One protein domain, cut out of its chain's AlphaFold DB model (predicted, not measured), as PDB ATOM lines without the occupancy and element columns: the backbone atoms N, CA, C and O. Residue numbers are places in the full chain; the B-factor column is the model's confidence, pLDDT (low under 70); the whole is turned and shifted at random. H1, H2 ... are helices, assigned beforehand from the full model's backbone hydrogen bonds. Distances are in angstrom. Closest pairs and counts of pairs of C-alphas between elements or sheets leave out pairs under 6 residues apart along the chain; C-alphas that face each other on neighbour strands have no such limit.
ATOM      1  N   ARG A  85     -41.407  -2.452  22.857       96.31
ATOM      2  CA  ARG A  85     -40.559  -3.642  22.812       96.31
ATOM      3  C   ARG A  85     -40.220  -4.160  24.210       96.31
ATOM      4  O   ARG A  85     -40.224  -5.373  24.407       96.31
ATOM      5  N   ALA A  86     -39.915  -3.277  25.158       96.62
ATOM      6  CA  ALA A  86     -39.636  -3.653  26.540       96.62
ATOM      7  C   ALA A  86     -40.858  -4.312  27.198       96.62
ATOM      8  O   ALA A  86     -40.728  -5.404  27.751       96.62
ATOM      9  N   ASP A  87     -42.041  -3.714  27.050       96.75
ATOM     10  CA  ASP A  87     -43.301  -4.244  27.586       96.75
ATOM     11  C   ASP A  87     -43.612  -5.628  27.002       96.75
ATOM     12  O   ASP A  87     -43.904  -6.574  27.731       96.75
ATOM     13  N   LEU A  88     -43.443  -5.788  25.686       97.12
ATOM     14  CA  LEU A  88     -43.625  -7.073  25.013       97.12
ATOM     15  C   LEU A  88     -42.680  -8.161  25.545       97.12
ATOM     16  O   LEU A  88     -43.087  -9.317  25.667       97.12
ATOM     17  N   LEU A  89     -41.427  -7.820  25.853       97.00
ATOM     18  CA  LEU A  89     -40.469  -8.771  26.415       97.00
ATOM     19  C   LEU A  89     -40.824  -9.164  27.853       97.00
ATOM     20  O   LEU A  89     -40.660 -10.330  28.210       97.00
ATOM     21  N   LEU A  90     -41.326  -8.222  28.656       96.81
ATOM     22  CA  LEU A  90     -41.808  -8.498  30.011       96.81
ATOM     23  C   LEU A  90     -43.036  -9.417  29.981       96.81
ATOM     24  O   LEU A  90     -43.034 -10.458  30.637       96.81
ATOM     25  N   ASP A  91     -44.030  -9.089  29.154       97.12
ATOM     26  CA  ASP A  91     -45.229  -9.909  28.960       97.12
ATOM     27  C   ASP A  91     -44.866 -11.326  28.480       97.12
ATOM     28  O   ASP A  91     -45.405 -12.323  28.963       97.12
ATOM     29  N   ALA A  92     -43.917 -11.443  27.546       96.81
ATOM     30  CA  ALA A  92     -43.471 -12.736  27.037       96.81
ATOM     31  C   ALA A  92     -42.785 -13.581  28.122       96.81
ATOM     32  O   ALA A  92     -43.079 -14.771  28.227       96.81
ATOM     33  N   GLN A  93     -41.933 -12.974  28.959       96.25
ATOM     34  CA  GLN A  93     -41.297 -13.653  30.096       96.25
ATOM     35  C   GLN A  93     -42.300 -14.105  31.163       96.25
ATOM     36  O   GLN A  93     -42.070 -15.120  31.826       96.25
ATOM     37  N   GLU A  94     -43.403 -13.372  31.336       95.88
ATOM     38  CA  GLU A  94     -44.497 -13.760  32.229       95.88
ATOM     39  C   GLU A  94     -45.200 -15.025  31.714       95.88
ATOM     40  O   GLU A  94     -45.452 -15.965  32.473       95.88
ATOM     41  N   ILE A  95     -45.458 -15.087  30.402       95.25
ATOM     42  CA  ILE A  95     -46.080 -16.248  29.753       95.25
ATOM     43  C   ILE A  95     -45.152 -17.466  29.811       95.25
ATOM     44  O   ILE A  95     -45.585 -18.535  30.259       95.25
ATOM     45  N   TYR A  96     -43.901 -17.320  29.368       96.44
ATOM     46  CA  TYR A  96     -42.911 -18.392  29.342       96.44
ATOM     47  C   TYR A  96     -41.486 -17.856  29.534       96.44
ATOM     48  O   TYR A  96     -41.018 -16.974  28.819       96.44
ATOM     49  N   LYS A  97     -40.753 -18.416  30.501       95.50
ATOM     50  CA  LYS A  97     -39.403 -17.948  30.842       95.50
ATOM     51  C   LYS A  97     -38.362 -18.542  29.896       95.50
ATOM     52  O   LYS A  97     -37.986 -19.702  30.040       95.50
ATOM     53  N   MET A  98     -37.862 -17.731  28.967       93.62
ATOM     54  CA  MET A  98     -36.731 -18.064  28.095       93.62
ATOM     55  C   MET A  98     -35.980 -16.806  27.634       93.62
ATOM     56  O   MET A  98     -36.397 -15.684  27.919       93.62
ATOM     57  N   ASP A  99     -34.871 -16.993  26.912       94.38
ATOM     58  CA  ASP A  99     -34.148 -15.889  26.280       94.38
ATOM     59  C   ASP A  99     -34.786 -15.497  24.934       94.38
ATOM     60  O   ASP A  99     -34.947 -16.321  24.033       94.38
ATOM     61  N   TYR A 100     -35.133 -14.215  24.808       95.12
ATOM     62  CA  TYR A 100     -35.790 -13.606  23.646       95.12
ATOM     63  C   TYR A 100     -34.879 -12.628  22.882       95.12
ATOM     64  O   TYR A 100     -35.334 -11.898  21.991       95.12
ATOM     65  N   ARG A 101     -33.587 -12.570  23.228       92.38
ATOM     66  CA  ARG A 101     -32.614 -11.691  22.570       92.38
ATOM     67  C   ARG A 101     -32.498 -12.000  21.077       92.38
ATOM     68  O   ARG A 101     -32.502 -13.150  20.650       92.38
ATOM     69  N   GLY A 102     -32.403 -10.940  20.274       92.00
ATOM     70  CA  GLY A 102     -32.247 -11.035  18.819       92.00
ATOM     71  C   GLY A 102     -33.484 -11.517  18.051       92.00
ATOM     72  O   GLY A 102     -33.394 -11.690  16.842       92.00
ATOM     73  N   LYS A 103     -34.625 -11.734  18.716       95.62
ATOM     74  CA  LYS A 103     -35.879 -12.150  18.069       95.62
ATOM     75  C   LYS A 103     -36.721 -10.958  17.637       95.62
ATOM     76  O   LYS A 103     -36.748  -9.944  18.327       95.62
ATOM     77  N   THR A 104     -37.454 -11.079  16.541       95.62
ATOM     78  CA  THR A 104     -38.459 -10.089  16.120       95.62
ATOM     79  C   THR A 104     -39.678 -10.099  17.052       95.62
ATOM     80  O   THR A 104     -39.861 -11.022  17.843       95.62
ATOM     81  N   ASP A 105     -40.521  -9.065  17.016       96.00
ATOM     82  CA  ASP A 105     -41.741  -8.998  17.845       96.00
ATOM     83  C   ASP A 105     -42.683 -10.185  17.605       96.00
ATOM     84  O   ASP A 105     -43.284 -10.695  18.549       96.00
ATOM     85  N   ASP A 106     -42.815 -10.625  16.353       95.62
ATOM     86  CA  ASP A 106     -43.652 -11.773  15.992       95.62
ATOM     87  C   ASP A 106     -43.079 -13.078  16.557       95.62
ATOM     88  O   ASP A 106     -43.783 -13.837  17.224       95.62
ATOM     89  N   GLU A 107     -41.772 -13.296  16.393       95.38
ATOM     90  CA  GLU A 107     -41.089 -14.477  16.928       95.38
ATOM     91  C   GLU A 107     -41.171 -14.559  18.452       95.38
ATOM     92  O   GLU A 107     -41.387 -15.645  18.986       95.38
ATOM     93  N   VAL A 108     -41.037 -13.433  19.165       97.50
ATOM     94  CA  VAL A 108     -41.182 -13.411  20.628       97.50
ATOM     95  C   VAL A 108     -42.567 -13.912  21.040       97.50
ATOM     96  O   VAL A 108     -42.668 -14.777  21.912       97.50
ATOM     97  N   ARG A 109     -43.632 -13.432  20.380       96.44
ATOM     98  CA  ARG A 109     -45.004 -13.871  20.676       96.44
ATOM     99  C   ARG A 109     -45.196 -15.352  20.361       96.44
ATOM    100  O   ARG A 109     -45.718 -16.082  21.203       96.44
ATOM    101  N   ARG A 110     -44.731 -15.818  19.194       95.56
ATOM    102  CA  ARG A 110     -44.826 -17.238  18.807       95.56
ATOM    103  C   ARG A 110     -44.087 -18.146  19.787       95.56
ATOM    104  O   ARG A 110     -44.644 -19.160  20.201       95.56
ATOM    105  N   LEU A 111     -42.868 -17.785  20.186       95.75
ATOM    106  CA  LEU A 111     -42.053 -18.568  21.119       95.75
ATOM    107  C   LEU A 111     -42.677 -18.624  22.518       95.75
ATOM    108  O   LEU A 111     -42.731 -19.699  23.112       95.75
ATOM    109  N   ALA A 112     -43.201 -17.502  23.023       96.44
ATOM    110  CA  ALA A 112     -43.899 -17.463  24.307       96.44
ATOM    111  C   ALA A 112     -45.143 -18.369  24.318       96.44
ATOM    112  O   ALA A 112     -45.316 -19.176  25.233       96.44
ATOM    113  N   ILE A 113     -45.975 -18.296  23.273       95.44
ATOM    114  CA  ILE A 113     -47.156 -19.162  23.143       95.44
ATOM    115  C   ILE A 113     -46.734 -20.627  23.007       95.44
ATOM    116  O   ILE A 113     -47.284 -21.482  23.698       95.44
ATOM    117  N   THR A 114     -45.731 -20.916  22.174       95.00
ATOM    118  CA  THR A 114     -45.233 -22.281  21.947       95.00
ATOM    119  C   THR A 114     -44.721 -22.909  23.241       95.00
ATOM    120  O   THR A 114     -45.072 -24.047  23.537       95.00
ATOM    121  N   GLY A 115     -43.954 -22.168  24.048       92.88
ATOM    122  CA  GLY A 115     -43.448 -22.663  25.331       92.88
ATOM    123  C   GLY A 115     -44.544 -22.919  26.372       92.88
ATOM    124  O   GLY A 115     -44.417 -23.830  27.186       92.88
ATOM    125  N   ARG A 116     -45.646 -22.156  26.335       93.06
ATOM    126  CA  ARG A 116     -46.775 -22.287  27.276       93.06
ATOM    127  C   ARG A 116     -47.809 -23.336  26.856       93.06
ATOM    128  O   ARG A 116     -48.307 -24.079  27.697       93.06
ATOM    129  N   ARG A 117     -48.228 -23.308  25.589       89.69
ATOM    130  CA  ARG A 117     -49.412 -24.016  25.065       89.69
ATOM    131  C   ARG A 117     -49.090 -24.980  23.916       89.69
ATOM    132  O   ARG A 117     -49.987 -25.689  23.474       89.69
ATOM    133  N   GLY A 118     -47.840 -25.030  23.458       89.69
ATOM    134  CA  GLY A 118     -47.410 -25.848  22.322       89.69
ATOM    135  C   GLY A 118     -47.518 -25.132  20.971       89.69
ATOM    136  O   GLY A 118     -48.167 -24.093  20.839       89.69
ATOM    137  N   ALA A 119     -46.852 -25.690  19.956       88.31
ATOM    138  CA  ALA A 119     -46.702 -25.071  18.634       88.31
ATOM    139  C   ALA A 119     -47.988 -25.076  17.785       88.31
ATOM    140  O   ALA A 119     -48.097 -24.305  16.832       88.31
ATOM    141  N   GLU A 120     -48.970 -25.914  18.126       87.31
ATOM    142  CA  GLU A 120     -50.200 -26.098  17.337       87.31
ATOM    143  C   GLU A 120     -51.032 -24.815  17.213       87.31
ATOM    144  O   GLU A 120     -51.643 -24.567  16.182       87.31
ATOM    145  N   LEU A 121     -51.007 -23.952  18.233       83.12
ATOM    146  CA  LEU A 121     -51.779 -22.704  18.254       83.12
ATOM    147  C   LEU A 121     -51.216 -21.605  17.345       83.12
ATOM    148  O   LEU A 121     -51.914 -20.634  17.070       83.12
ATOM    149  N   VAL A 122     -49.956 -21.715  16.914       89.81
ATOM    150  CA  VAL A 122     -49.264 -20.657  16.155       89.81
ATOM    151  C   VAL A 122     -48.712 -21.127  14.812       89.81
ATOM    152  O   VAL A 122     -48.125 -20.315  14.102       89.81
ATOM    153  N   ARG A 123     -48.875 -22.409  14.456       86.94
ATOM    154  CA  ARG A 123     -48.283 -23.010  13.251       86.94
ATOM    155  C   ARG A 123     -48.734 -22.305  11.971       86.94
ATOM    156  O   ARG A 123     -47.890 -21.853  11.206       86.94
ATOM    157  N   ASP A 124     -50.044 -22.139  11.815       89.19
ATOM    158  CA  ASP A 124     -50.664 -21.573  10.609       89.19
ATOM    159  C   ASP A 124     -51.288 -20.186  10.859       89.19
ATOM    160  O   ASP A 124     -52.002 -19.650  10.018       89.19
ATOM    161  N   ALA A 125     -51.008 -19.592  12.024       91.81
ATOM    162  CA  ALA A 125     -51.556 -18.299  12.418       91.81
ATOM    163  C   ALA A 125     -50.797 -17.133  11.765       91.81
ATOM    164  O   ALA A 125     -49.555 -17.078  11.747       91.81
ATOM    165  N   THR A 126     -51.553 -16.149  11.292       95.12
ATOM    166  CA  THR A 126     -51.036 -14.860  10.822       95.12
ATOM    167  C   THR A 126     -50.457 -14.035  11.984       95.12
ATOM    168  O   THR A 126     -50.819 -14.258  13.142       95.12
ATOM    169  N   PRO A 127     -49.573 -13.051  11.726       91.19
ATOM    170  CA  PRO A 127     -48.992 -12.221  12.790       91.19
ATOM    171  C   PRO A 127     -50.030 -11.512  13.679       91.19
ATOM    172  O   PRO A 127     -49.840 -11.378  14.890       91.19
ATOM    173  N   GLU A 128     -51.159 -11.088  13.102       93.06
ATOM    174  CA  GLU A 128     -52.240 -10.448  13.863       93.06
ATOM    175  C   GLU A 128     -53.026 -11.453  14.717       93.06
ATOM    176  O   GLU A 128     -53.349 -11.158  15.870       93.06
ATOM    177  N   GLU A 129     -53.267 -12.667  14.216       93.19
ATOM    178  CA  GLU A 129     -53.874 -13.743  15.013       93.19
ATOM    179  C   GLU A 129     -52.960 -14.157  16.169       93.19
ATOM    180  O   GLU A 129     -53.419 -14.248  17.307       93.19
ATOM    181  N   VAL A 130     -51.653 -14.309  15.921       95.75
ATOM    182  CA  VAL A 130     -50.650 -14.593  16.963       95.75
ATOM    183  C   VAL A 130     -50.676 -13.521  18.051       95.75
ATOM    184  O   VAL A 130     -50.620 -13.836  19.239       95.75
ATOM    185  N   LYS A 131     -50.798 -12.245  17.675       95.75
ATOM    186  CA  LYS A 131     -50.923 -11.135  18.626       95.75
ATOM    187  C   LYS A 131     -52.216 -11.208  19.441       95.75
ATOM    188  O   LYS A 131     -52.184 -10.926  20.639       95.75
ATOM    189  N   GLY A 132     -53.330 -11.594  18.820       95.62
ATOM    190  CA  GLY A 132     -54.595 -11.851  19.509       95.62
ATOM    191  C   GLY A 132     -54.470 -12.984  20.528       95.62
ATOM    192  O   GLY A 132     -54.777 -12.793  21.703       95.62
ATOM    193  N   ILE A 133     -53.924 -14.125  20.105       93.69
ATOM    194  CA  ILE A 133     -53.688 -15.294  20.963       93.69
ATOM    195  C   ILE A 133     -52.765 -14.929  22.126       93.69
ATOM    196  O   ILE A 133     -53.072 -15.249  23.272       93.69
ATOM    197  N   PHE A 134     -51.669 -14.214  21.861       96.31
ATOM    198  CA  PHE A 134     -50.731 -13.760  22.888       96.31
ATOM    199  C   PHE A 134     -51.435 -12.941  23.975       96.31
ATOM    200  O   PHE A 134     -51.262 -13.211  25.162       96.31
ATOM    201  N   ARG A 135     -52.280 -11.980  23.576       95.75
ATOM    202  CA  ARG A 135     -53.061 -11.160  24.514       95.75
ATOM    203  C   ARG A 135     -54.036 -11.993  25.336       95.75
ATOM    204  O   ARG A 135     -54.127 -11.770  26.536       95.75
ATOM    205  N   THR A 136     -54.734 -12.946  24.722       94.00
ATOM    206  CA  THR A 136     -55.656 -13.839  25.439       94.00
ATOM    207  C   THR A 136     -54.909 -14.692  26.460       94.00
ATOM    208  O   THR A 136     -55.310 -14.749  27.615       94.00
ATOM    209  N   VAL A 137     -53.775 -15.284  26.074       93.75
ATOM    210  CA  VAL A 137     -52.948 -16.096  26.979       93.75
ATOM    211  C   VAL A 137     -52.428 -15.269  28.156       93.75
ATOM    212  O   VAL A 137     -52.428 -15.753  29.287       93.75
ATOM    213  N   LEU A 138     -52.008 -14.027  27.911       95.00
ATOM    214  CA  LEU A 138     -51.567 -13.112  28.962       95.00
ATOM    215  C   LEU A 138     -52.724 -12.683  29.877       95.00
ATOM    216  O   LEU A 138     -52.573 -12.653  31.096       95.00
ATOM    217  N   ALA A 139     -53.890 -12.372  29.311       92.56
ATOM    218  CA  ALA A 139     -55.075 -12.004  30.080       92.56
ATOM    219  C   ALA A 139     -55.559 -13.162  30.965       92.56
ATOM    220  O   ALA A 139     -55.885 -12.946  32.131       92.56
ATOM    221  N   ASP A 140     -55.539 -14.391  30.443       89.88
ATOM    222  CA  ASP A 140     -55.846 -15.601  31.206       89.88
ATOM    223  C   ASP A 140     -54.860 -15.808  32.359       89.88
ATOM    224  O   ASP A 140     -55.259 -16.234  33.440       89.88
ATOM    225  N   LEU A 141     -53.579 -15.486  32.147       88.88
ATOM    226  CA  LEU A 141     -52.548 -15.583  33.179       88.88
ATOM    227  C   LEU A 141     -52.760 -14.579  34.316       88.88
ATOM    228  O   LEU A 141     -52.551 -14.916  35.479       88.88
ATOM    229  N   ARG A 142     -53.184 -13.361  33.973       91.44
ATOM    230  CA  ARG A 142     -53.407 -12.254  34.913       91.44
ATOM    231  C   ARG A 142     -54.799 -12.266  35.549       91.44
ATOM    232  O   ARG A 142     -55.122 -11.374  36.332       91.44
ATOM    233  N   LYS A 143     -55.647 -13.237  35.200       88.69
ATOM    234  CA  LYS A 143     -57.005 -13.348  35.736       88.69
ATOM    235  C   LYS A 143     -56.964 -13.638  37.237       88.69
ATOM    236  O   LYS A 143     -56.181 -14.464  37.696       88.69
ATOM    237  N   ASP A 144     -57.844 -12.977  37.989       84.69
ATOM    238  CA  ASP A 144     -57.970 -13.180  39.434       84.69
ATOM    239  C   ASP A 144     -58.252 -14.666  39.749       84.69
ATOM    240  O   ASP A 144     -59.180 -15.248  39.166       84.69
ATOM    241  N   PRO A 145     -57.486 -15.289  40.664       81.75
ATOM    242  CA  PRO A 145     -57.615 -16.708  40.977       81.75
ATOM    243  C   PRO A 145     -58.988 -17.081  41.558       81.75
ATOM    244  O   PRO A 145     -59.483 -18.177  41.294       81.75
ATOM    245  N   VAL A 146     -59.640 -16.188  42.309       84.62
ATOM    246  CA  VAL A 146     -60.982 -16.414  42.869       84.62
ATOM    247  C   VAL A 146     -62.032 -16.347  41.768       84.62
ATOM    248  O   VAL A 146     -62.914 -17.202  41.709       84.62
ATOM    249  N   ILE A 147     -61.927 -15.381  40.853       83.62
ATOM    250  CA  ILE A 147     -62.836 -15.289  39.699       83.62
ATOM    251  C   ILE A 147     -62.654 -16.502  38.780       83.62
ATOM    252  O   ILE A 147     -63.639 -17.027  38.261       83.62
ATOM    253  N   ALA A 148     -61.417 -16.966  38.587       82.25
ATOM    254  CA  ALA A 148     -61.128 -18.183  37.836       82.25
ATOM    255  C   ALA A 148     -61.781 -19.413  38.493       82.25
ATOM    256  O   ALA A 148     -62.557 -20.109  37.840       82.25
ATOM    257  N   ALA A 149     -61.574 -19.611  39.799       80.88
ATOM    258  CA  ALA A 149     -62.177 -20.713  40.550       80.88
ATOM    259  C   ALA A 149     -63.718 -20.650  40.577       80.88
ATOM    260  O   ALA A 149     -64.399 -21.676  40.480       80.88
ATOM    261  N   LEU A 150     -64.296 -19.448  40.675       82.81
ATOM    262  CA  LEU A 150     -65.745 -19.255  40.629       82.81
ATOM    263  C   LEU A 150     -66.315 -19.520  39.224       82.81
ATOM    264  O   LEU A 150     -67.396 -20.085  39.082       82.81
ATOM    265  N   GLY A 151     -65.585 -19.138  38.176       80.19
ATOM    266  CA  GLY A 151     -65.927 -19.458  36.791       80.19
ATOM    267  C   GLY A 151     -65.948 -20.966  36.538       80.19
ATOM    268  O   GLY A 151     -66.943 -21.482  36.033       80.19
ATOM    269  N   ASP A 152     -64.907 -21.676  36.971       76.00
ATOM    270  CA  ASP A 152     -64.812 -23.136  36.847       76.00
ATOM    271  C   ASP A 152     -65.912 -23.860  37.638       76.00
ATOM    272  O   ASP A 152     -66.450 -24.881  37.202       76.00
ATOM    273  N   SER A 153     -66.300 -23.319  38.797       68.19
ATOM    274  CA  SER A 153     -67.374 -23.892  39.617       68.19
ATOM    275  C   SER A 153     -68.782 -23.624  39.083       68.19
ATOM    276  O   SER A 153     -69.685 -24.385  39.431       68.19
ATOM    277  N   ARG A 154     -68.997 -22.662  38.170       65.62
ATOM    278  CA  ARG A 154     -70.289 -22.528  37.459       65.62
ATOM    279  C   ARG A 154     -70.624 -23.774  36.639       65.62
ATOM    280  O   ARG A 154     -71.781 -24.169  36.597       65.62
ATOM    281  N   GLY A 155     -69.620 -24.443  36.066       65.25
ATOM    282  CA  GLY A 155     -69.803 -25.737  35.395       65.25
ATOM    283  C   GLY A 155     -70.077 -26.904  36.353       65.25
ATOM    284  O   GLY A 155     -70.512 -27.965  35.920       65.25
ATOM    285  N   ARG A 156     -69.840 -26.714  37.659       66.19
ATOM    286  CA  ARG A 156     -70.101 -27.688  38.733       66.19
ATOM    287  C   ARG A 156     -71.297 -27.311  39.604       66.19
ATOM    288  O   ARG A 156     -71.442 -27.884  40.684       66.19
TER     289      ARG A 156
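AT A GLANCE: This is residues 85 to 156 of the 182 residues of an uncharacterized protein of Pseudoxanthomonas sp. NML140781 (UniProt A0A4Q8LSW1). Three helices make a small body, with H1 and H2 side by side and the longest helix, H3, set steeply to both, and the centres of the three form a triangle; the fourth helix, H4, lies past the end of H3 as an arm, and residues 149 to 156 stick out from the rest. The printed part has 72 residues, with four named helices in the order H1, H2, H3, H4 and no named strand, and its class is all helix. The whole is only just loose, close to compact, with a radius of gyration of the C-alphas of 13.6 A, and it is elongated, spanning 45 by 26 by 18 A.

IN THESE COORDINATES: Start with the longest helix, H3, residues 127 to 141: find C-alpha 127 at (-48.992, -12.221, 12.790), and from there the helix runs 21.0 A to C-alpha 141 at (-52.548, -15.583, 33.179). Go back along the chain to H2, residues 105 to 117, which is 18.3 A long. Before it comes H1, residues 85 to 95, 15.4 A long, beginning at C-alpha 85 at (-40.559, -3.642, 22.812). After H3, look for H4, residues 145 to 154, which is 14.4 A long and ends at C-alpha 154 at (-70.289, -22.528, 37.459).

HOW THE PARTS SIT: Begin at Phe 134 of H3 and look to Arg 109 of H2: their C-alphas, 6.1 A apart, are the closest of these two helices, which touch. H2 and H3 run the same way at a steep tilt of 47 degrees. H3 touches H1 with residues 137 to 141 alone, and the closest C-alphas there are those of Leu 138 and Ile 95, 6.4 A apart. H1 and H3 run the same way at a steep tilt of 55 degrees. H1 and H2 touch, with the C-alphas of Ala 92 and Ala 112 the closest at 5.5 A, and they run the same way at a shallow tilt of 8 degrees. H4 is apart from H1, from H2 and from H3. In H1, H2, H3 and H4, each backbone O i to N i+4 pair is within hydrogen-bond range.

THE WHOLE: The two C-alphas farthest apart are those of Gly 102 and Arg 156, at 45.9 A. Residues 149 to 156, of which 149 to 154 belong to H4, stand free; without them the body of 64 residues spans 37 by 25 by 18 A, with a radius of gyration of 11.5 A. The link from H3 to H4 is tight, those from H1 to H2 and from H2 to H3 are short, and the printed part has no cut. The mean pLDDT of the printed part is 90.8, and it is under 70 at residues 153 to 156.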